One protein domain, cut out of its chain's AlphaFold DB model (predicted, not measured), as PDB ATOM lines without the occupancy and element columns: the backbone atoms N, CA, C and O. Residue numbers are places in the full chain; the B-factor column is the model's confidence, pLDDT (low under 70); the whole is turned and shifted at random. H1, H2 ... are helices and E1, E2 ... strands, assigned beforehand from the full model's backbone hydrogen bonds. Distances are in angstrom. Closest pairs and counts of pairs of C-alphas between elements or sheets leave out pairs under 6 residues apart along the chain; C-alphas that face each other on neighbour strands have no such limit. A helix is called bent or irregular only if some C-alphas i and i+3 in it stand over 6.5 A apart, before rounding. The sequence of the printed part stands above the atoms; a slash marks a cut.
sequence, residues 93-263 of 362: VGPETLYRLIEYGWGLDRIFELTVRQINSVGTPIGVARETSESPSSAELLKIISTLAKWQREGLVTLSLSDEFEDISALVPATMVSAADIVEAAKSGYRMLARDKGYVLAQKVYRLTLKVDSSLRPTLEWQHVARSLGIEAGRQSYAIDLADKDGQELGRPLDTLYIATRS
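What this domain is: This is residues 93 to 263 of the 362 residues of an uncharacterized protein of Parahaliea sp. F7430 (UniProt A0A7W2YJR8). A long, twisted two-stranded arm, E2 paired with E4, joins a larger body to a small head made of the hairpin E3 and E4 with H5. In the body, E4 runs into a small curving sheet with E5, E6 and E1, on which H1, H2 and H4 pack, while H6 lies next to H4. The printed part has 171 residues, with six named helices and six named strands in the order H1 H2 E1 H3 H4 E2 H5 E3 E4 H6 E5 E6, of the mixed class. The branched sheet is mixed: E5 and E6 are parallel, the other pairs antiparallel. The whole is only just loose, close to compact, with a radius of gyration of the C-alphas of 19.0 A and spans of 57 by 39 by 30 A.

Where its parts are: E4, residues 198 to 212, is 37.5 A long, from C-alpha 198 at (227.989, 193.567, 124.833) to C-alpha 212 at (201.240, 169.769, 113.767), and bends by 71 degrees at residue 201. E2, residues 157 to 167, is 29.9 A long and bends by 51 degrees at residue 163. The other strands are E1, 116 to 119; E3, 190 to 195; E5, 237 to 242; and E6, 256 to 261. H4, residues 138 to 153, is 22.7 A long. H1, residues 95 to 106, begins at (204.684, 174.171, 130.845) and is irregular, with C-alphas 103 and 106 7.5 A apart. The others are H2, 108 to 115; H3, 127 to 130; H5, 179 to 187; and H6, 220 to 228.

How they stand to each other: E2 lies on one side of E4, with N 160 and O 209 2.9 A apart. On the other side are E3, with N 193 and O 200 at 2.8 A, and E5, with N 210 and O 238 at 2.8 A. E5 lies on one side of E6, its parallel neighbour, with N 257 and O 239 at 2.8 A, and E1 lies on the other side of E6, antiparallel to it, with N 117 and O 260 at 2.8 A. H4 is on the sheet at a height of 8.8 A, over E1 and E2. H2 touches H4, closest at C-alphas 109 and 149, 5.3 A. H1 touches H2 with residues 98 to 102 alone, closest at C-alphas 102 and 108, 5.7 A. H5 is on the sheet; its C-alpha 185 is 5.8 A from that of 191 in E3. H6 is close to H4 but not clearly touching, closest at C-alphas 144 and 225, 6.7 A. H3 is not on the sheet. Every O i to N i+4 pair is within hydrogen-bond range in H2, H4, H5 and H6, and 7 of 8 in H1; H3 is too short for one.

The domain as a whole: The C-alphas farthest apart, of Pro 136 and Thr 175, are 58.6 A apart. The printed part has no cut. The links E2 to H5 and E5 to E6 are long. Mean pLDDT of the printed part is 83.4, with residues 125 to 137, 188 and 244 to 252 under 70.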
ATOM      1  N   VAL A  93     200.440 175.404 137.418       89.69
ATOM      2  CA  VAL A  93     201.360 174.382 136.900       89.69
ATOM      3  C   VAL A  93     202.016 174.878 135.614       89.69
ATOM      4  O   VAL A  93     201.322 175.266 134.667       89.69
ATOM      5  N   GLY A  94     203.349 174.856 135.589       87.06
ATOM      6  CA  GLY A  94     204.151 175.373 134.483       87.06
ATOM      7  C   GLY A  94     204.246 174.427 133.277       87.06
ATOM      8  O   GLY A  94     204.052 173.215 133.412       87.06
ATOM      9  N   PRO A  95     204.598 174.950 132.085       82.06
ATOM     10  CA  PRO A  95     204.684 174.171 130.845       82.06
ATOM     11  C   PRO A  95     205.711 173.033 130.916       82.06
ATOM     12  O   PRO A  95     205.500 171.969 130.334       82.06
ATOM     13  N   GLU A  96     206.795 173.226 131.667       84.44
ATOM     14  CA  GLU A  96     207.834 172.219 131.887       84.44
ATOM     15  C   GLU A  96     207.295 170.999 132.656       84.44
ATOM     16  O   GLU A  96     207.500 169.857 132.242       84.44
ATOM     17  N   THR A  97     206.543 171.230 133.741       88.50
ATOM     18  CA  THR A  97     205.886 170.165 134.512       88.50
ATOM     19  C   THR A  97     204.854 169.427 133.662       88.50
ATOM     20  O   THR A  97     204.816 168.197 133.686       88.50
ATOM     21  N   LEU A  98     204.055 170.151 132.863       90.44
ATOM     22  CA  LEU A  98     203.098 169.535 131.936       90.44
ATOM     23  C   LEU A  98     203.798 168.595 130.954       90.44
ATOM     24  O   LEU A  98     203.379 167.449 130.799       90.44
ATOM     25  N   TYR A  99     204.869 169.072 130.318       90.62
ATOM     26  CA  TYR A  99     205.646 168.287 129.366       90.62
ATOM     27  C   TYR A  99     206.223 167.028 130.015       90.62
ATOM     28  O   TYR A  99     205.985 165.926 129.520       90.62
ATOM     29  N   ARG A 100     206.888 167.173 131.169       89.62
ATOM     30  CA  ARG A 100     207.468 166.044 131.911       89.62
ATOM     31  C   ARG A 100     206.436 164.989 132.282       89.62
ATOM     32  O   ARG A 100     206.684 163.806 132.094       89.62
ATOM     33  N   LEU A 101     205.269 165.390 132.784       90.81
ATOM     34  CA  LEU A 101     204.215 164.439 133.149       90.81
ATOM     35  C   LEU A 101     203.679 163.671 131.937       90.81
ATOM     36  O   LEU A 101     203.376 162.480 132.043       90.81
ATOM     37  N   ILE A 102     203.565 164.337 130.788       91.25
ATOM     38  CA  ILE A 102     203.126 163.700 129.545       91.25
ATOM     39  C   ILE A 102     204.193 162.724 129.041       91.25
ATOM     40  O   ILE A 102     203.844 161.596 128.697       91.25
ATOM     41  N   GLU A 103     205.474 163.107 129.064       86.31
ATOM     42  CA  GLU A 103     206.589 162.213 128.720       86.31
ATOM     43  C   GLU A 103     206.710 161.017 129.671       86.31
ATOM     44  O   GLU A 103     206.979 159.905 129.224       86.31
ATOM     45  N   TYR A 104     206.436 161.206 130.964       82.25
ATOM     46  CA  TYR A 104     206.386 160.125 131.957       82.25
ATOM     47  C   TYR A 104     205.235 159.133 131.731       82.25
ATOM     48  O   TYR A 104     205.184 158.094 132.388       82.25
ATOM     49  N   GLY A 105     204.330 159.416 130.790       85.62
ATOM     50  CA  GLY A 105     203.322 158.468 130.326       85.62
ATOM     51  C   GLY A 105     201.934 158.652 130.934       85.62
ATOM     52  O   GLY A 105     201.080 157.785 130.746       85.62
ATOM     53  N   TRP A 106     201.660 159.768 131.623       88.75
ATOM     54  CA  TRP A 106     200.314 160.046 132.152       88.75
ATOM     55  C   TRP A 106     199.269 160.318 131.059       88.75
ATOM     56  O   TRP A 106     198.078 160.137 131.308       88.75
ATOM     57  N   GLY A 107     199.710 160.686 129.850       91.25
ATOM     58  CA  GLY A 107     198.851 161.000 128.706       91.25
ATOM     59  C   GLY A 107     198.447 162.476 128.648       91.25
ATOM     60  O   GLY A 107     198.228 163.121 129.674       91.25
ATOM     61  N   LEU A 108     198.365 163.024 127.429       93.06
ATOM     62  CA  LEU A 108     198.008 164.430 127.207       93.06
ATOM     63  C   LEU A 108     196.589 164.732 127.691       93.06
ATOM     64  O   LEU A 108     196.386 165.747 128.348       93.06
ATOM     65  N   ASP A 109     195.639 163.837 127.410       92.50
ATOM     66  CA  ASP A 109     194.246 163.937 127.852       92.50
ATOM     67  C   ASP A 109     194.161 164.120 129.365       92.50
ATOM     68  O   ASP A 109     193.645 165.126 129.842       92.50
ATOM     69  N   ARG A 110     194.751 163.199 130.130       92.88
ATOM     70  CA  ARG A 110     194.665 163.218 131.588       92.88
ATOM     71  C   ARG A 110     195.317 164.456 132.182       92.88
ATOM     72  O   ARG A 110     194.738 165.074 133.073       92.88
ATOM     73  N   ILE A 111     196.516 164.802 131.719       94.56
ATOM     74  CA  ILE A 111     197.233 165.962 132.245       94.56
ATOM     75  C   ILE A 111     196.487 167.245 131.898       94.56
ATOM     76  O   ILE A 111     196.248 168.044 132.797       94.56
ATOM     77  N   PHE A 112     196.045 167.426 130.654       93.81
ATOM     78  CA  PHE A 112     195.370 168.658 130.252       93.81
ATOM     79  C   PHE A 112     193.975 168.778 130.878       93.81
ATOM     80  O   PHE A 112     193.612 169.869 131.301       93.81
ATOM     81  N   GLU A 113     193.211 167.691 131.018       91.88
ATOM     82  CA  GLU A 113     191.914 167.716 131.713       91.88
ATOM     83  C   GLU A 113     192.056 168.148 133.181       91.88
ATOM     84  O   GLU A 113     191.243 168.925 133.689       91.88
ATOM     85  N   LEU A 114     193.110 167.687 133.864       92.31
ATOM     86  CA  LEU A 114     193.387 168.066 135.250       92.31
ATOM     87  C   LEU A 114     193.893 169.508 135.351       92.31
ATOM     88  O   LEU A 114     193.403 170.285 136.175       92.31
ATOM     89  N   THR A 115     194.872 169.885 134.534       92.75
ATOM     90  CA  THR A 115     195.622 171.130 134.727       92.75
ATOM     91  C   THR A 115     195.044 172.295 133.936       92.75
ATOM     92  O   THR A 115     194.968 173.390 134.477       92.75
ATOM     93  N   VAL A 116     194.588 172.105 132.701       91.56
ATOM     94  CA  VAL A 116     194.173 173.203 131.822       91.56
ATOM     95  C   VAL A 116     192.731 173.608 132.123       91.56
ATOM     96  O   VAL A 116     191.803 172.797 132.159       91.56
ATOM     97  N   ARG A 117     192.538 174.900 132.377       88.19
ATOM     98  CA  ARG A 117     191.226 175.535 132.562       88.19
ATOM     99  C   ARG A 117     190.712 176.159 131.280       88.19
ATOM    100  O   ARG A 117     189.506 176.168 131.056       88.19
ATOM    101  N   GLN A 118     191.631 176.715 130.501       88.19
ATOM    102  CA  GLN A 118     191.338 177.515 129.327       88.19
ATOM    103  C   GLN A 118     192.513 177.440 128.356       88.19
ATOM    104  O   GLN A 118     193.668 177.429 128.785       88.19
ATOM    105  N   ILE A 119     192.205 177.412 127.064       89.94
ATOM    106  CA  ILE A 119     193.157 177.609 125.973       89.94
ATOM    107  C   ILE A 119     192.596 178.732 125.109       89.94
ATOM    108  O   ILE A 119     191.503 178.600 124.557       89.94
ATOM    109  N   ASN A 120     193.325 179.840 125.005       88.19
ATOM    110  CA  ASN A 120     192.857 181.069 124.369       88.19
ATOM    111  C   ASN A 120     191.475 181.474 124.912       88.19
ATOM    112  O   ASN A 120     191.358 181.738 126.104       88.19
ATOM    113  N   SER A 121     190.434 181.504 124.084       81.69
ATOM    114  CA  SER A 121     189.061 181.853 124.479       81.69
ATOM    115  C   SER A 121     188.188 180.642 124.845       81.69
ATOM    116  O   SER A 121     187.023 180.813 125.194       81.69
ATOM    117  N   VAL A 122     188.716 179.414 124.770       87.06
ATOM    118  CA  VAL A 122     187.946 178.180 124.996       87.06
ATOM    119  C   VAL A 122     188.228 177.606 126.379       87.06
ATOM    120  O   VAL A 122     189.374 177.331 126.731       87.06
ATOM    121  N   GLY A 123     187.171 177.361 127.151       84.56
ATOM    122  CA  GLY A 123     187.244 176.845 128.517       84.56
ATOM    123  C   GLY A 123     186.805 177.865 129.560       84.56
ATOM    124  O   GLY A 123     186.228 178.900 129.235       84.56
ATOM    125  N   THR A 124     187.028 177.550 130.832       78.75
ATOM    126  CA  THR A 124     186.550 178.374 131.946       78.75
ATOM    127  C   THR A 124     187.458 179.592 132.140       78.75
ATOM    128  O   THR A 124     188.621 179.393 132.516       78.75
ATOM    129  N   PRO A 125     186.938 180.828 131.993       68.38
ATOM    130  CA  PRO A 125     187.733 182.036 132.166       68.38
ATOM    131  C   PRO A 125     188.427 182.119 133.534       68.38
ATOM    132  O   PRO A 125     187.968 181.565 134.548       68.38
ATOM    133  N   ILE A 126     189.548 182.835 133.565       65.88
ATOM    134  CA  ILE A 126     190.284 183.203 134.781       65.88
ATOM    135  C   ILE A 126     190.140 184.702 135.080       65.88
ATOM    136  O   ILE A 126     189.724 185.477 134.224       65.88
ATOM    137  N   GLY A 127     190.476 185.108 136.308       62.97
ATOM    138  CA  GLY A 127     190.461 186.519 136.709       62.97
ATOM    139  C   GLY A 127     189.072 187.161 136.635       62.97
ATOM    140  O   GLY A 127     188.058 186.498 136.867       62.97
ATOM    141  N   VAL A 128     189.041 188.451 136.296       55.12
ATOM    142  CA  VAL A 128     187.819 189.274 136.207       55.12
ATOM    143  C   VAL A 128     186.829 188.765 135.155       55.12
ATOM    144  O   VAL A 128     185.621 188.869 135.343       55.12
ATOM    145  N   ALA A 129     187.317 188.118 134.091       56.00
ATOM    146  CA  ALA A 129     186.479 187.547 133.036       56.00
ATOM    147  C   ALA A 129     185.596 186.383 133.530       56.00
ATOM    148  O   ALA A 129     184.589 186.052 132.905       56.00
ATOM    149  N   ARG A 130     185.942 185.763 134.670       55.91
ATOM    150  CA  ARG A 130     185.107 184.735 135.309       55.91
ATOM    151  C   ARG A 130     183.823 185.318 135.899       55.91
ATOM    152  O   ARG A 130     182.820 184.618 135.952       55.91
ATOM    153  N   GLU A 131     183.852 186.564 136.361       50.75
ATOM    154  CA  GLU A 131     182.724 187.200 137.056       50.75
ATOM    155  C   GLU A 131     181.620 187.647 136.088       50.75
ATOM    156  O   GLU A 131     180.474 187.815 136.493       50.75
ATOM    157  N   THR A 132     181.950 187.784 134.801       48.94
ATOM    158  CA  THR A 132     181.053 188.301 133.758       48.94
ATOM    159  C   THR A 132     180.544 187.233 132.783       48.94
ATOM    160  O   THR A 132     179.819 187.570 131.852       48.94
ATOM    161  N   SER A 133     180.941 185.964 132.932       50.66
ATOM    162  CA  SER A 133     180.657 184.903 131.952       50.66
ATOM    163  C   SER A 133     179.532 183.961 132.403       50.66
ATOM    164  O   SER A 133     179.670 183.238 133.391       50.66
ATOM    165  N   GLU A 134     178.442 183.906 131.630       46.88
ATOM    166  CA  GLU A 134     177.475 182.799 131.665       46.88
ATOM    167  C   GLU A 134     178.116 181.577 130.972       46.88
ATOM    168  O   GLU A 134     178.401 181.610 129.778       46.88
ATOM    169  N   SER A 135     178.436 180.517 131.723       52.72
ATOM    170  CA  SER A 135     179.239 179.374 131.243       52.72
ATOM    171  C   SER A 135     178.471 178.375 130.359       52.72
ATOM    172  O   SER A 135     177.487 177.796 130.820       52.72
ATOM    173  N   PRO A 136     179.007 178.049 129.160       51.06
ATOM    174  CA  PRO A 136     178.960 176.672 128.638       51.06
ATOM    175  C   PRO A 136     180.274 176.163 127.977       51.06
ATOM    176  O   PRO A 136     180.258 175.171 127.251       51.06
ATOM    177  N   SER A 137     181.434 176.788 128.208       61.88
ATOM    178  CA  SER A 137     182.674 176.544 127.429       61.88
ATOM    179  C   SER A 137     183.535 175.333 127.846       61.88
ATOM    180  O   SER A 137     184.473 174.965 127.133       61.88
ATOM    181  N   SER A 138     183.249 174.671 128.971       73.75
ATOM    182  CA  SER A 138     184.081 173.559 129.471       73.75
ATOM    183  C   SER A 138     183.974 172.288 128.617       73.75
ATOM    184  O   SER A 138     184.961 171.576 128.451       73.75
ATOM    185  N   ALA A 139     182.801 172.000 128.044       83.12
ATOM    186  CA  ALA A 139     182.601 170.809 127.216       83.12
ATOM    187  C   ALA A 139     183.366 170.889 125.882       83.12
ATOM    188  O   ALA A 139     183.922 169.890 125.425       83.12
ATOM    189  N   GLU A 140     183.434 172.082 125.280       87.62
ATOM    190  CA  GLU A 140     184.213 172.313 124.061       87.62
ATOM    191  C   GLU A 140     185.710 172.130 124.323       87.62
ATOM    192  O   GLU A 140     186.375 171.420 123.568       87.62
ATOM    193  N   LEU A 141     186.224 172.670 125.436       90.19
ATOM    194  CA  LEU A 141     187.622 172.480 125.825       90.19
ATOM    195  C   LEU A 141     187.977 170.993 125.956       90.19
ATOM    196  O   LEU A 141     188.979 170.549 125.403       90.19
ATOM    197  N   LEU A 142     187.150 170.208 126.648       89.75
ATOM    198  CA  LEU A 142     187.382 168.770 126.821       89.75
ATOM    199  C   LEU A 142     187.360 168.018 125.487       89.75
ATOM    200  O   LEU A 142     188.181 167.130 125.244       89.75
ATOM    201  N   LYS A 143     186.465 168.406 124.571       91.56
ATOM    202  CA  LYS A 143     186.447 167.860 123.213       91.56
ATOM    203  C   LYS A 143     187.745 168.182 122.469       91.56
ATOM    204  O   LYS A 143     188.315 167.285 121.847       91.56
ATOM    205  N   ILE A 144     188.247 169.412 122.565       94.44
ATOM    206  CA  ILE A 144     189.534 169.800 121.972       94.44
ATOM    207  C   ILE A 144     190.676 168.982 122.584       94.44
ATOM    208  O   ILE A 144     191.444 168.383 121.837       94.44
ATOM    209  N   ILE A 145     190.758 168.881 123.914       94.62
ATOM    210  CA  ILE A 145     191.800 168.113 124.614       94.62
ATOM    211  C   ILE A 145     191.789 166.643 124.177       94.62
ATOM    212  O   ILE A 145     192.829 166.109 123.793       94.62
ATOM    213  N   SER A 146     190.619 165.998 124.162       93.56
ATOM    214  CA  SER A 146     190.497 164.599 123.728       93.56
ATOM    215  C   SER A 146     190.897 164.397 122.258       93.56
ATOM    216  O   SER A 146     191.521 163.389 121.918       93.56
ATOM    217  N   THR A 147     190.610 165.378 121.395       96.00
ATOM    218  CA  THR A 147     190.999 165.366 119.975       96.00
ATOM    219  C   THR A 147     192.512 165.535 119.816       96.00
ATOM    220  O   THR A 147     193.146 164.749 119.113       96.00
ATOM    221  N   LEU A 148     193.121 166.485 120.535       95.75
ATOM    222  CA  LEU A 148     194.575 166.674 120.563       95.75
ATOM    223  C   LEU A 148     195.293 165.422 121.083       95.75
ATOM    224  O   LEU A 148     196.286 165.000 120.498       95.75
ATOM    225  N   ALA A 149     194.775 164.786 122.135       94.75
ATOM    226  CA  ALA A 149     195.340 163.557 122.685       94.75
ATOM    227  C   ALA A 149     195.216 162.366 121.719       94.75
ATOM    228  O   ALA A 149     196.104 161.514 121.654       94.75
ATOM    229  N   LYS A 150     194.126 162.287 120.944       96.31
ATOM    230  CA  LYS A 150     193.995 161.311 119.854       96.31
ATOM    231  C   LYS A 150     195.086 161.531 118.802       96.31
ATOM    232  O   LYS A 150     195.847 160.605 118.540       96.31
ATOM    233  N   TRP A 151     195.214 162.745 118.270       97.00
ATOM    234  CA  TRP A 151     196.231 163.060 117.261       97.00
ATOM    235  C   TRP A 151     197.662 162.899 117.775       97.00
ATOM    236  O   TRP A 151     198.542 162.510 117.014       97.00
ATOM    237  N   GLN A 152     197.898 163.139 119.066       95.19
ATOM    238  CA  GLN A 152     199.197 162.908 119.690       95.19
ATOM    239  C   GLN A 152     199.564 161.419 119.731       95.19
ATOM    240  O   GLN A 152     200.687 161.061 119.380       95.19
ATOM    241  N   ARG A 153     198.612 160.535 120.054       94.50
ATOM    242  CA  ARG A 153     198.818 159.075 119.980       94.50
ATOM    243  C   ARG A 153     199.012 158.565 118.553       94.50
ATOM    244  O   ARG A 153     199.712 157.580 118.355       94.50
ATOM    245  N   GLU A 154     198.403 159.228 117.574       95.88
ATOM    246  CA  GLU A 154     198.560 158.929 116.143       95.88
ATOM    247  C   GLU A 154     199.846 159.533 115.541       95.88
ATOM    248  O   GLU A 154     200.152 159.284 114.379       95.88
ATOM    249  N   GLY A 155     200.610 160.322 116.310       94.94
ATOM    250  CA  GLY A 155     201.829 160.991 115.842       94.94
ATOM    251  C   GLY A 155     201.586 162.200 114.929       94.94
ATOM    252  O   GLY A 155     202.531 162.741 114.364       94.94
ATOM    253  N   LEU A 156     200.335 162.644 114.789       96.88
ATOM    254  CA  LEU A 156     199.943 163.799 113.974       96.88
ATOM    255  C   LEU A 156     200.147 165.133 114.700       96.88
ATOM    256  O   LEU A 156     200.220 166.191 114.073       96.88
ATOM    257  N   VAL A 157     200.221 165.086 116.029       95.50
ATOM    258  CA  VAL A 157     200.531 166.224 116.891       95.50
ATOM    259  C   VAL A 157     201.651 165.826 117.843       95.50
ATOM    260  O   VAL A 157     201.684 164.710 118.353       95.50
ATOM    261  N   THR A 158     202.589 166.725 118.108       94.19
ATOM    262  CA  THR A 158     203.682 166.467 119.053       94.19
ATOM    263  C   THR A 158     203.917 167.685 119.924       94.19
ATOM    264  O   THR A 158     203.966 168.809 119.430       94.19
ATOM    265  N   LEU A 159     204.075 167.464 121.226       92.81
ATOM    266  CA  LEU A 159     204.583 168.482 122.134       92.81
ATOM    267  C   LEU A 159     206.104 168.398 122.150       92.81
ATOM    268  O   LEU A 159     206.659 167.307 122.244       92.81
ATOM    269  N   SER A 160     206.773 169.537 122.062       90.75
ATOM    270  CA  SER A 160     208.221 169.620 122.238       90.75
ATOM    271  C   SER A 160     208.564 170.738 123.201       90.75
ATOM    272  O   SER A 160     208.040 171.843 123.053       90.75
ATOM    273  N   LEU A 161     209.465 170.458 124.133       88.12
ATOM    274  CA  LEU A 161     210.039 171.448 125.026       88.12
ATOM    275  C   LEU A 161     211.401 171.881 124.481       88.12
ATOM    276  O   LEU A 161     212.261 171.036 124.228       88.12
ATOM    277  N   SER A 162     211.593 173.179 124.279       85.25
ATOM    278  CA  SER A 162     212.886 173.741 123.898       85.25
ATOM    279  C   SER A 162     213.422 174.663 124.981       85.25
ATOM    280  O   SER A 162     212.683 175.455 125.569       85.25
ATOM    281  N   ASP A 163     214.731 174.561 125.199       82.00
ATOM    282  CA  ASP A 163     215.485 175.500 126.012       82.00
ATOM    283  C   ASP A 163     215.611 176.814 125.244       82.00
ATOM    284  O   ASP A 163     216.283 176.884 124.213       82.00
ATOM    285  N   GLU A 164     214.979 177.857 125.758       81.44
ATOM    286  CA  GLU A 164     215.177 179.216 125.291       81.44
ATOM    287  C   GLU A 164     215.821 180.059 126.388       81.44
ATOM    288  O   GLU A 164     215.912 179.669 127.555       81.44
ATOM    289  N   PHE A 165     216.325 181.219 125.992       80.75
ATOM    290  CA  PHE A 165     216.868 182.191 126.919       80.75
ATOM    291  C   PHE A 165     216.164 183.512 126.685       80.75
ATOM    292  O   PHE A 165     216.197 184.038 125.572       80.75
ATOM    293  N   GLU A 166     215.536 184.018 127.735       78.19
ATOM    294  CA  GLU A 166     214.891 185.319 127.723       78.19
ATOM    295  C   GLU A 166     215.824 186.342 128.357       78.19
ATOM    296  O   GLU A 166     216.381 186.112 129.434       78.19
ATOM    297  N   ASP A 167     216.024 187.459 127.665       82.62
ATOM    298  CA  ASP A 167     216.888 188.535 128.123       82.62
ATOM    299  C   ASP A 167     216.189 189.265 129.288       82.62
ATOM    300  O   ASP A 167     215.123 189.853 129.121       82.62
ATOM    301  N   ILE A 168     216.794 189.238 130.476       79.69
ATOM    302  CA  ILE A 168     216.257 189.858 131.702       79.69
ATOM    303  C   ILE A 168     217.003 191.141 132.091       79.69
ATOM    304  O   ILE A 168     216.701 191.764 133.110       79.69
ATOM    305  N   SER A 169     217.996 191.546 131.297       79.44
ATOM    306  CA  SER A 169     218.712 192.807 131.469       79.44
ATOM    307  C   SER A 169     218.802 193.592 130.168       79.44
ATOM    308  O   SER A 169     218.794 193.037 129.072       79.44
ATOM    309  N   ALA A 170     219.011 194.900 130.304       80.62
ATOM    310  CA  ALA A 170     219.516 195.708 129.203       80.62
ATOM    311  C   ALA A 170     220.920 195.238 128.772       80.62
ATOM    312  O   ALA A 170     221.615 194.533 129.511       80.62
ATOM    313  N   LEU A 171     221.343 195.668 127.580       85.00
ATOM    314  CA  LEU A 171     222.676 195.394 127.055       85.00
ATOM    315  C   LEU A 171     223.755 196.011 127.958       85.00
ATOM    316  O   LEU A 171     223.831 197.228 128.121       85.00
ATOM    317  N   VAL A 172     224.627 195.162 128.493       81.81
ATOM    318  CA  VAL A 172     225.793 195.536 129.291       81.81
ATOM    319  C   VAL A 172     227.027 195.585 128.380       81.81
ATOM    320  O   VAL A 172     227.369 194.576 127.760       81.81
ATOM    321  N   PRO A 173     227.726 196.729 128.272       84.50
ATOM    322  CA  PRO A 173     228.982 196.835 127.533       84.50
ATOM    323  C   PRO A 173     230.000 195.764 127.932       84.50
ATOM    324  O   PRO A 173     230.224 195.531 129.118       84.50
ATOM    325  N   ALA A 174     230.682 195.169 126.947       83.56
ATOM    326  CA  ALA A 174     231.645 194.089 127.188       83.56
ATOM    327  C   ALA A 174     232.789 194.479 128.147       83.56
ATOM    328  O   ALA A 174     233.348 193.621 128.818       83.56
ATOM    329  N   THR A 175     233.115 195.770 128.255       85.31
ATOM    330  CA  THR A 175     234.131 196.290 129.186       85.31
ATOM    331  C   THR A 175     233.714 196.225 130.655       85.31
ATOM    332  O   THR A 175     234.572 196.347 131.522       85.31
ATOM    333  N   MET A 176     232.417 196.077 130.941       80.94
ATOM    334  CA  MET A 176     231.869 195.979 132.299       80.94
ATOM    335  C   MET A 176     231.562 194.537 132.718       80.94
ATOM    336  O   MET A 176     231.042 194.330 133.806       80.94
ATOM    337  N   VAL A 177     231.867 193.551 131.868       78.31
ATOM    338  CA  VAL A 177     231.596 192.135 132.133       78.31
ATOM    339  C   VAL A 177     232.910 191.392 132.299       78.31
ATOM    340  O   VAL A 177     233.701 191.290 131.360       78.31
ATOM    341  N   SER A 178     233.145 190.856 133.492       82.69
ATOM    342  CA  SER A 178     234.297 190.006 133.774       82.69
ATOM    343  C   SER A 178     233.961 188.522 133.607       82.69
ATOM    344  O   SER A 178     232.802 188.105 133.621       82.69
ATOM    345  N   ALA A 179     234.993 187.681 133.505       83.00
ATOM    346  CA  ALA A 179     234.811 186.228 133.510       83.00
ATOM    347  C   ALA A 179     234.189 185.716 134.827       83.00
ATOM    348  O   ALA A 179     233.496 184.701 134.815       83.00
ATOM    349  N   ALA A 180     234.408 186.416 135.948       78.81
ATOM    350  CA  ALA A 180     233.810 186.066 137.234       78.81
ATOM    351  C   ALA A 180     232.292 186.291 137.227       78.81
ATOM    352  O   ALA A 180     231.559 185.427 137.704       78.81
ATOM    353  N   ASP A 181     231.824 187.378 136.609       75.62
ATOM    354  CA  ASP A 181     230.392 187.696 136.505       75.62
ATOM    355  C   ASP A 181     229.640 186.637 135.688       75.62
ATOM    356  O   ASP A 181     228.545 186.218 136.057       75.62
ATOM    357  N   ILE A 182     230.261 186.128 134.617       78.44
ATOM    358  CA  ILE A 182     229.696 185.047 133.793       78.44
ATOM    359  C   ILE A 182     229.541 183.757 134.613       78.44
ATOM    360  O   ILE A 182     228.519 183.075 134.513       78.44
ATOM    361  N   VAL A 183     230.545 183.414 135.425       78.25
ATOM    362  CA  VAL A 183     230.512 182.218 136.284       78.25
ATOM    363  C   VAL A 183     229.488 182.377 137.406       78.25
ATOM    364  O   VAL A 183     228.765 181.428 137.706       78.25
ATOM    365  N   GLU A 184     229.399 183.557 138.012       78.50
ATOM    366  CA  GLU A 184     228.454 183.827 139.096       78.50
ATOM    367  C   GLU A 184     227.000 183.818 138.605       78.50
ATOM    368  O   GLU A 184     226.135 183.200 139.232       78.50
ATOM    369  N   ALA A 185     226.747 184.388 137.421       73.12
ATOM    370  CA  ALA A 185     225.461 184.274 136.739       73.12
ATOM    371  C   ALA A 185     225.087 182.801 136.501       73.12
ATOM    372  O   ALA A 185     223.976 182.394 136.842       73.12
ATOM    373  N   ALA A 186     226.028 181.986 136.007       73.50
ATOM    374  CA  ALA A 186     225.807 180.562 135.748       73.50
ATOM    375  C   ALA A 186     225.483 179.758 137.015       73.50
ATOM    376  O   ALA A 186     224.583 178.917 136.986       73.50
ATOM    377  N   LYS A 187     226.165 180.030 138.137       71.00
ATOM    378  CA  LYS A 187     225.846 179.414 139.440       71.00
ATOM    379  C   LYS A 187     224.444 179.767 139.926       71.00
ATOM    380  O   LYS A 187     223.797 178.943 140.560       71.00
ATOM    381  N   SER A 188     223.985 180.970 139.598       69.38
ATOM    382  CA  SER A 188     222.658 181.473 139.954       69.38
ATOM    383  C   SER A 188     221.568 181.086 138.941       69.38
ATOM    384  O   SER A 188     220.449 181.577 139.038       69.38
ATOM    385  N   GLY A 189     221.869 180.221 137.962       71.25
ATOM    386  CA  GLY A 189     220.902 179.748 136.961       71.25
ATOM    387  C   GLY A 189     220.679 180.687 135.767       71.25
ATOM    388  O   GLY A 189     219.852 180.393 134.903       71.25
ATOM    389  N   TYR A 190     221.432 181.782 135.676       81.69
ATOM    390  CA  TYR A 190     221.395 182.733 134.564       81.69
ATOM    391  C   TYR A 190     222.549 182.495 133.589       81.69
ATOM    392  O   TYR A 190     223.537 181.831 133.893       81.69
ATOM    393  N   ARG A 191     222.462 183.056 132.384       83.38
ATOM    394  CA  ARG A 191     223.566 183.063 131.423       83.38
ATOM    395  C   ARG A 191     223.800 184.453 130.882       83.38
ATOM    396  O   ARG A 191     222.862 185.159 130.549       83.38
ATOM    397  N   MET A 192     225.066 184.816 130.732       80.12
ATOM    398  CA  MET A 192     225.432 186.006 129.977       80.12
ATOM    399  C   MET A 192     225.543 185.637 128.501       80.12
ATOM    400  O   MET A 192     226.402 184.842 128.118       80.12
ATOM    401  N   LEU A 193     224.658 186.184 127.675       84.75
ATOM    402  CA  LEU A 193     224.636 185.941 126.237       84.75
ATOM    403  C   LEU A 193     225.242 187.130 125.506       84.75
ATOM    404  O   LEU A 193     224.858 188.272 125.743       84.75
ATOM    405  N   ALA A 194     226.182 186.865 124.603       86.62
ATOM    406  CA  ALA A 194     226.736 187.906 123.752       86.62
ATOM    407  C   ALA A 194     225.655 188.417 122.780       86.62
ATOM    408  O   ALA A 194     225.005 187.629 122.081       86.62
ATOM    409  N   ARG A 195     225.467 189.736 122.751       86.12
ATOM    410  CA  ARG A 195     224.568 190.457 121.839       86.12
ATOM    411  C   ARG A 195     225.308 191.688 121.334       86.12
ATOM    412  O   ARG A 195     225.814 192.475 122.131       86.12
ATOM    413  N   ASP A 196     225.397 191.855 120.020       84.81
ATOM    414  CA  ASP A 196     226.113 192.966 119.383       84.81
ATOM    415  C   ASP A 196     227.524 193.214 119.965       84.81
ATOM    416  O   ASP A 196     228.441 192.426 119.741       84.81
ATOM    417  N   LYS A 197     227.711 194.320 120.704       82.06
ATOM    418  CA  LYS A 197     228.981 194.753 121.321       82.06
ATOM    419  C   LYS A 197     229.013 194.575 122.847       82.06
ATOM    420  O   LYS A 197     229.824 195.206 123.531       82.06
ATOM    421  N   GLY A 198     228.120 193.762 123.396       86.81
ATOM    422  CA  GLY A 198     227.989 193.567 124.833       86.81
ATOM    423  C   GLY A 198     227.394 192.215 125.196       86.81
ATOM    424  O   GLY A 198     227.367 191.281 124.395       86.81
ATOM    425  N   TYR A 199     226.924 192.130 126.431       84.50
ATOM    426  CA  TYR A 199     226.247 190.965 126.969       84.50
ATOM    427  C   TYR A 199     224.889 191.357 127.524       84.50
ATOM    428  O   TYR A 199     224.717 192.446 128.063       84.50
ATOM    429  N   VAL A 200     223.942 190.441 127.445       83.19
ATOM    430  CA  VAL A 200     222.688 190.498 128.196       83.19
ATOM    431  C   VAL A 200     222.697 189.371 129.213       83.19
ATOM    432  O   VAL A 200     223.170 188.268 128.923       83.19
ATOM    433  N   LEU A 201     222.211 189.647 130.415       80.94
ATOM    434  CA  LEU A 201     221.870 188.600 131.358       80.94
ATOM    435  C   LEU A 201     220.553 187.993 130.887       80.94
ATOM    436  O   LEU A 201     219.566 188.704 130.714       80.94
ATOM    437  N   ALA A 202     220.551 186.688 130.671       79.31
ATOM    438  CA  ALA A 202     219.393 185.950 130.225       79.31
ATOM    439  C   ALA A 202     219.078 184.819 131.199       79.31
ATOM    440  O   ALA A 202     219.975 184.170 131.747       79.31
ATOM    441  N   GLN A 203     217.795 184.571 131.405       80.00
ATOM    442  CA  GLN A 203     217.317 183.442 132.185       80.00
ATOM    443  C   GLN A 203     216.937 182.305 131.245       80.00
ATOM    444  O   GLN A 203     216.364 182.534 130.181       80.00
ATOM    445  N   LYS A 204     217.257 181.070 131.637       76.44
ATOM    446  CA  LYS A 204     216.761 179.893 130.926       76.44
ATOM    447  C   LYS A 204     215.247 179.804 131.126       76.44
ATOM    448  O   LYS A 204     214.789 179.711 132.263       76.44
ATOM    449  N   VAL A 205     214.498 179.800 130.032       75.31
ATOM    450  CA  VAL A 205     213.046 179.613 130.023       75.31
ATOM    451  C   VAL A 205     212.700 178.407 129.162       75.31
ATOM    452  O   VAL A 205     213.368 178.105 128.173       75.31
ATOM    453  N   TYR A 206     211.660 177.685 129.558       77.50
ATOM    454  CA  TYR A 206     211.192 176.525 128.815       77.50
ATOM    455  C   TYR A 206     210.025 176.927 127.930       77.50
ATOM    456  O   TYR A 206     208.950 177.243 128.441       77.50
ATOM    457  N   ARG A 207     210.220 176.880 126.609       83.69
ATOM    458  CA  ARG A 207     209.126 177.101 125.663       83.69
ATOM    459  C   ARG A 207     208.551 175.765 125.228       83.69
ATOM    460  O   ARG A 207     209.218 174.951 124.588       83.69
ATOM    461  N   LEU A 208     207.291 175.543 125.582       89.25
ATOM    462  CA  LEU A 208     206.531 174.408 125.086       89.25
ATOM    463  C   LEU A 208     205.960 174.768 123.715       89.25
ATOM    464  O   LEU A 208     205.476 175.872 123.503       89.25
ATOM    465  N   THR A 209     206.034 173.845 122.766       92.75
ATOM    466  CA  THR A 209     205.547 174.058 121.401       92.75
ATOM    467  C   THR A 209     204.674 172.890 120.975       92.75
ATOM    468  O   THR A 209     205.061 171.732 121.137       92.75
ATOM    469  N   LEU A 210     203.519 173.194 120.386       94.69
ATOM    470  CA  LEU A 210     202.684 172.237 119.672       94.69
ATOM    471  C   LEU A 210     203.130 172.172 118.212       94.69
ATOM    472  O   LEU A 210     203.059 173.168 117.494       94.69
ATOM    473  N   LYS A 211     203.564 171.002 117.762       95.62
ATOM    474  CA  LYS A 211     203.876 170.719 116.360       95.62
ATOM    475  C   LYS A 211     202.728 169.953 115.730       95.62
ATOM    476  O   LYS A 211     202.240 168.991 116.319       95.62
ATOM    477  N   VAL A 212     202.329 170.373 114.538       96.62
ATOM    478  CA  VAL A 212     201.240 169.769 113.767       96.62
ATOM    479  C   VAL A 212     201.812 169.202 112.481       96.62
ATOM    480  O   VAL A 212     202.480 169.910 111.719       96.62
ATOM    481  N   ASP A 213     201.559 167.918 112.246       96.62
ATOM    482  CA  ASP A 213     202.053 167.232 111.067       96.62
ATOM    483  C   ASP A 213     201.453 167.809 109.777       96.62
ATOM    484  O   ASP A 213     200.308 168.270 109.714       96.62
ATOM    485  N   SER A 214     202.246 167.750 108.709       94.62
ATOM    486  CA  SER A 214     201.863 168.249 107.394       94.62
ATOM    487  C   SER A 214     200.571 167.642 106.841       94.62
ATOM    488  O   SER A 214     199.833 168.359 106.163       94.62
ATOM    489  N   SER A 215     200.275 166.379 107.165       94.69
ATOM    490  CA  SER A 215     199.076 165.660 106.726       94.69
ATOM    491  C   SER A 215     197.803 166.087 107.460       94.69
ATOM    492  O   SER A 215     196.720 166.049 106.876       94.69
ATOM    493  N   LEU A 216     197.923 166.553 108.710       95.38
ATOM    494  CA  LEU A 216     196.788 166.974 109.530       95.38
ATOM    495  C   LEU A 216     196.350 168.414 109.218       95.38
ATOM    496  O   LEU A 216     195.153 168.699 109.189       95.38
ATOM    497  N   ARG A 217     197.297 169.312 108.913       93.94
ATOM    498  CA  ARG A 217     197.033 170.739 108.629       93.94
ATOM    499  C   ARG A 217     195.925 171.031 107.597       93.94
ATOM    500  O   ARG A 217     195.130 171.937 107.845       93.94
ATOM    501  N   PRO A 218     195.817 170.327 106.451       94.19
ATOM    502  CA  PRO A 218     194.767 170.614 105.472       94.19
ATOM    503  C   PRO A 218     193.386 170.064 105.863       94.19
ATOM    504  O   PRO A 218     192.405 170.383 105.193       94.19
ATOM    505  N   THR A 219     193.278 169.237 106.907       96.00
ATOM    506  CA  THR A 219     192.019 168.568 107.260       96.00
ATOM    507  C   THR A 219     190.975 169.539 107.817       96.00
ATOM    508  O   THR A 219     191.294 170.514 108.501       96.00
ATOM    509  N   LEU A 220     189.694 169.243 107.568       94.94
ATOM    510  CA  LEU A 220     188.579 170.015 108.133       94.94
ATOM    511  C   LEU A 220     188.550 169.952 109.665       94.94
ATOM    512  O   LEU A 220     188.153 170.924 110.307       94.94
ATOM    513  N   GLU A 221     188.985 168.832 110.249       94.00
ATOM    514  CA  GLU A 221     189.038 168.666 111.703       94.00
ATOM    515  C   GLU A 221     190.053 169.628 112.339       94.00
ATOM    516  O   GLU A 221     189.701 170.348 113.274       94.00
ATOM    517  N   TRP A 222     191.275 169.717 111.793       95.75
ATOM    518  CA  TRP A 222     192.276 170.676 112.268       95.75
ATOM    519  C   TRP A 222     191.816 172.120 112.079       95.75
ATOM    520  O   TRP A 222     191.920 172.923 113.001       95.75
ATOM    521  N   GLN A 223     191.243 172.452 110.919       94.00
ATOM    522  CA  GLN A 223     190.728 173.799 110.663       94.00
ATOM    523  C   GLN A 223     189.625 174.203 111.647       94.00
ATOM    524  O   GLN A 223     189.547 175.370 112.031       94.00
ATOM    525  N   HIS A 224     188.770 173.263 112.058       93.56
ATOM    526  CA  HIS A 224     187.751 173.516 113.070       93.56
ATOM    527  C   HIS A 224     188.381 173.792 114.440       93.56
ATOM    528  O   HIS A 224     188.062 174.813 115.042       93.56
ATOM    529  N   VAL A 225     189.323 172.952 114.888       94.38
ATOM    530  CA  VAL A 225     190.035 173.151 116.164       94.38
ATOM    531  C   VAL A 225     190.819 174.464 116.164       94.38
ATOM    532  O   VAL A 225     190.695 175.250 117.099       94.38
ATOM    533  N   ALA A 226     191.569 174.744 115.099       93.44
ATOM    534  CA  ALA A 226     192.330 175.979 114.950       93.44
ATOM    535  C   ALA A 226     191.423 177.218 115.000       93.44
ATOM    536  O   ALA A 226     191.752 178.198 115.663       93.44
ATOM    537  N   ARG A 227     190.244 177.159 114.364       91.56
ATOM    538  CA  ARG A 227     189.256 178.244 114.417       91.56
ATOM    539  C   ARG A 227     188.673 178.427 115.817       91.56
ATOM    540  O   ARG A 227     188.602 179.566 116.261       91.56
ATOM    541  N   SER A 228     188.285 177.347 116.501       90.56
ATOM    542  CA  SER A 228     187.793 177.418 117.887       90.56
ATOM    543  C   SER A 228     188.835 178.037 118.818       90.56
ATOM    544  O   SER A 228     188.496 178.852 119.668       90.56
ATOM    545  N   LEU A 229     190.114 177.703 118.627       90.69
ATOM    546  CA  LEU A 229     191.220 178.253 119.411       90.69
ATOM    547  C   LEU A 229     191.676 179.646 118.946       90.69
ATOM    548  O   LEU A 229     192.520 180.240 119.607       90.69
ATOM    549  N   GLY A 230     191.161 180.175 117.834       89.75
ATOM    550  CA  GLY A 230     191.571 181.478 117.302       89.75
ATOM    551  C   GLY A 230     193.017 181.528 116.789       89.75
ATOM    552  O   GLY A 230     193.651 182.572 116.883       89.75
ATOM    553  N   ILE A 231     193.548 180.419 116.263       92.31
ATOM    554  CA  ILE A 231     194.916 180.320 115.722       92.31
ATOM    555  C   ILE A 231     194.924 180.146 114.196       92.31
ATOM    556  O   ILE A 231     193.958 179.685 113.582       92.31
ATOM    557  N   GLU A 232     196.047 180.476 113.560       92.19
ATOM    558  CA  GLU A 232     196.232 180.317 112.117       92.19
ATOM    559  C   GLU A 232     196.479 178.846 111.747       92.19
ATOM    560  O   GLU A 232     197.561 178.320 111.990       92.19
ATOM    561  N   ALA A 233     195.523 178.173 111.100       90.62
ATOM    562  CA  ALA A 233     195.577 176.728 110.825       90.62
ATOM    563  C   ALA A 233     196.751 176.248 109.937       90.62
ATOM    564  O   ALA A 233     197.073 175.062 109.941       90.62
ATOM    565  N   GLY A 234     197.383 177.132 109.156       88.56
ATOM    566  CA  GLY A 234     198.437 176.761 108.199       88.56
ATOM    567  C   GLY A 234     199.822 176.524 108.813       88.56
ATOM    568  O   GLY A 234     200.717 175.998 108.141       88.56
ATOM    569  N   ARG A 235     200.028 176.899 110.079       90.88
ATOM    570  CA  ARG A 235     201.347 176.838 110.717       90.88
ATOM    571  C   ARG A 235     201.730 175.419 111.122       90.88
ATOM    572  O   ARG A 235     200.897 174.562 111.389       90.88
ATOM    573  N   GLN A 236     203.036 175.162 111.120       92.69
ATOM    574  CA  GLN A 236     203.600 173.883 111.562       92.69
ATOM    575  C   GLN A 236     203.774 173.823 113.081       92.69
ATOM    576  O   GLN A 236     203.709 172.746 113.666       92.69
ATOM    577  N   SER A 237     204.037 174.973 113.699       93.19
ATOM    578  CA  SER A 237     204.388 175.085 115.107       93.19
ATOM    579  C   SER A 237     203.618 176.230 115.739       93.19
ATOM    580  O   SER A 237     203.526 177.304 115.143       93.19
ATOM    581  N   TYR A 238     203.126 175.983 116.949       93.88
ATOM    582  CA  TYR A 238     202.461 176.965 117.795       93.88
ATOM    583  C   TYR A 238     203.153 176.993 119.151       93.88
ATOM    584  O   TYR A 238     203.316 175.937 119.770       93.88
ATOM    585  N   ALA A 239     203.571 178.171 119.608       90.38
ATOM    586  CA  ALA A 239     204.088 178.327 120.964       90.38
ATOM    587  C   ALA A 239     202.960 178.075 121.978       90.38
ATOM    588  O   ALA A 239     201.799 178.355 121.687       90.38
ATOM    589  N   ILE A 240     203.282 177.517 123.143       90.19
ATOM    590  CA  ILE A 240     202.358 177.350 124.263       90.19
ATOM    591  C   ILE A 240     202.901 178.154 125.441       90.19
ATOM    592  O   ILE A 240     203.888 177.751 126.059       90.19
ATOM    593  N   ASP A 241     202.199 179.232 125.774       85.25
ATOM    594  CA  ASP A 241     202.560 180.147 126.854       85.25
ATOM    595  C   ASP A 241     201.492 180.132 127.952       85.25
ATOM    596  O   ASP A 241     200.316 179.858 127.703       85.25
ATOM    597  N   LEU A 242     201.885 180.436 129.190       80.69
ATOM    598  CA  LEU A 242     200.924 180.589 130.280       80.69
ATOM    599  C   LEU A 242     200.139 181.894 130.102       80.69
ATOM    600  O   LEU A 242     200.712 182.951 129.848       80.69
ATOM    601  N   ALA A 243     198.819 181.823 130.252       76.12
ATOM    602  CA  ALA A 243     197.967 183.002 130.237       76.12
ATOM    603  C   ALA A 243     198.203 183.850 131.497       76.12
ATOM    604  O   ALA A 243     198.123 183.337 132.616       76.12
ATOM    605  N   ASP A 244     198.442 185.151 131.315       65.69
ATOM    606  CA  ASP A 244     198.511 186.096 132.430       65.69
ATOM    607  C   ASP A 244     197.113 186.350 133.033       65.69
ATOM    608  O   ASP A 244     196.083 186.228 132.357       65.69
ATOM    609  N   LYS A 245     197.070 186.711 134.320       56.53
ATOM    610  CA  LYS A 245     195.842 186.931 135.106       56.53
ATOM    611  C   LYS A 245     194.956 188.039 134.539       56.53
ATOM    612  O   LYS A 245     193.744 187.993 134.750       56.53
ATOM    613  N   ASP A 246     195.548 188.980 133.809       52.53
ATOM    614  CA  ASP A 246     194.862 190.148 133.256       52.53
ATOM    615  C   ASP A 246     194.136 189.869 131.937       52.53
ATOM    616  O   ASP A 246     193.474 190.758 131.403       52.53
ATOM    617  N   GLY A 247     194.204 188.633 131.419       50.59
ATOM    618  CA  GLY A 247     193.283 188.161 130.385       50.59
ATOM    619  C   GLY A 247     193.220 189.052 129.143       50.59
ATOM    620  O   GLY A 247     192.182 189.098 128.496       50.59
ATOM    621  N   GLN A 248     194.289 189.782 128.807       48.00
ATOM    622  CA  GLN A 248     194.252 190.725 127.692       48.00
ATOM    623  C   GLN A 248     194.101 189.927 126.385       48.00
ATOM    624  O   GLN A 248     195.014 189.212 125.966       48.00
ATOM    625  N   GLU A 249     192.897 189.953 125.807       51.91
ATOM    626  CA  GLU A 249     192.538 189.203 124.594       51.91
ATOM    627  C   GLU A 249     192.912 189.956 123.306       51.91
ATOM    628  O   GLU A 249     193.096 189.341 122.256       51.91
ATOM    629  N   LEU A 250     193.073 191.286 123.365       46.44
ATOM    630  CA  LEU A 250     193.409 192.095 122.192       46.44
ATOM    631  C   LEU A 250     194.900 192.003 121.838       46.44
ATOM    632  O   LEU A 250     195.759 192.348 122.644       46.44
ATOM    633  N   GLY A 251     195.190 191.622 120.588       55.28
ATOM    634  CA  GLY A 251     196.540 191.657 120.008       55.28
ATOM    635  C   GLY A 251     197.362 190.376 120.172       55.28
ATOM    636  O   GLY A 251     198.557 190.395 119.882       55.28
ATOM    637  N   ARG A 252     196.750 189.268 120.611       68.00
ATOM    638  CA  ARG A 252     197.453 187.988 120.754       68.00
ATOM    639  C   ARG A 252     197.955 187.466 119.397       68.00
ATOM    640  O   ARG A 252     197.186 187.461 118.432       68.00
ATOM    641  N   PRO A 253     199.213 187.004 119.309       74.88
ATOM    642  CA  PRO A 253     199.731 186.350 118.116       74.88
ATOM    643  C   PRO A 253     198.892 185.121 117.741       74.88
ATOM    644  O   PRO A 253     198.594 184.278 118.585       74.88
ATOM    645  N   LEU A 254     198.550 184.981 116.456       81.88
ATOM    646  CA  LEU A 254     197.774 183.840 115.932       81.88
ATOM    647  C   LEU A 254     198.577 182.525 115.874       81.88
ATOM    648  O   LEU A 254     198.081 181.505 115.392       81.88
ATOM    649  N   ASP A 255     199.828 182.551 116.326       86.94
ATOM    650  CA  ASP A 255     200.759 181.427 116.386       86.94
ATOM    651  C   ASP A 255     201.059 180.961 117.810       86.94
ATOM    652  O   ASP A 255     201.930 180.112 118.007       86.94
ATOM    653  N   THR A 256     200.325 181.488 118.789       88.31
ATOM    654  CA  THR A 256     200.528 181.190 120.203       88.31
ATOM    655  C   THR A 256     199.231 180.695 120.844       88.31
ATOM    656  O   THR A 256     198.141 181.235 120.642       88.31
ATOM    657  N   LEU A 257     199.351 179.619 121.613       90.38
ATOM    658  CA  LEU A 257     198.316 179.029 122.448       90.38
ATOM    659  C   LEU A 257     198.558 179.467 123.890       90.38
ATOM    660  O   LEU A 257     199.468 178.978 124.555       90.38
ATOM    661  N   TYR A 258     197.718 180.361 124.388       88.31
ATOM    662  CA  TYR A 258     197.761 180.799 125.774       88.31
ATOM    663  C   TYR A 258     196.948 179.847 126.637       88.31
ATOM    664  O   TYR A 258     195.728 179.752 126.483       88.31
ATOM    665  N   ILE A 259     197.607 179.150 127.556       88.94
ATOM    666  CA  ILE A 259     196.974 178.174 128.437       88.94
ATOM    667  C   ILE A 259     196.857 178.726 129.857       88.94
ATOM    668  O   ILE A 259     197.831 179.158 130.467       88.94
ATOM    669  N   ALA A 260     195.655 178.691 130.419       88.31
ATOM    670  CA  ALA A 260     195.455 178.937 131.839       88.31
ATOM    671  C   ALA A 260     195.483 177.601 132.579       88.31
ATOM    672  O   ALA A 260     194.624 176.745 132.344       88.31
ATOM    673  N   THR A 261     196.435 177.422 133.490       90.31
ATOM    674  CA  THR A 261     196.568 176.192 134.276       90.31
ATOM    675  C   THR A 261     196.047 176.369 135.706       90.31
ATOM    676  O   THR A 261     195.973 177.470 136.256       90.31
ATOM    677  N   ARG A 262     195.611 175.268 136.317       90.94
ATOM    678  CA  ARG A 262     195.310 175.159 137.746       90.94
ATOM    679  C   ARG A 262     196.624 175.028 138.509       90.94
ATOM    680  O   ARG A 262     197.569 174.423 138.011       90.94
ATOM    681  N   SER A 263     196.655 175.547 139.729       90.56
ATOM    682  CA  SER A 263     197.678 175.169 140.706       90.56
ATOM    683  C   SER A 263     197.395 173.770 141.263       90.56
ATOM    684  O   SER A 263     196.261 173.302 141.123       90.56
TER     685      SER A 263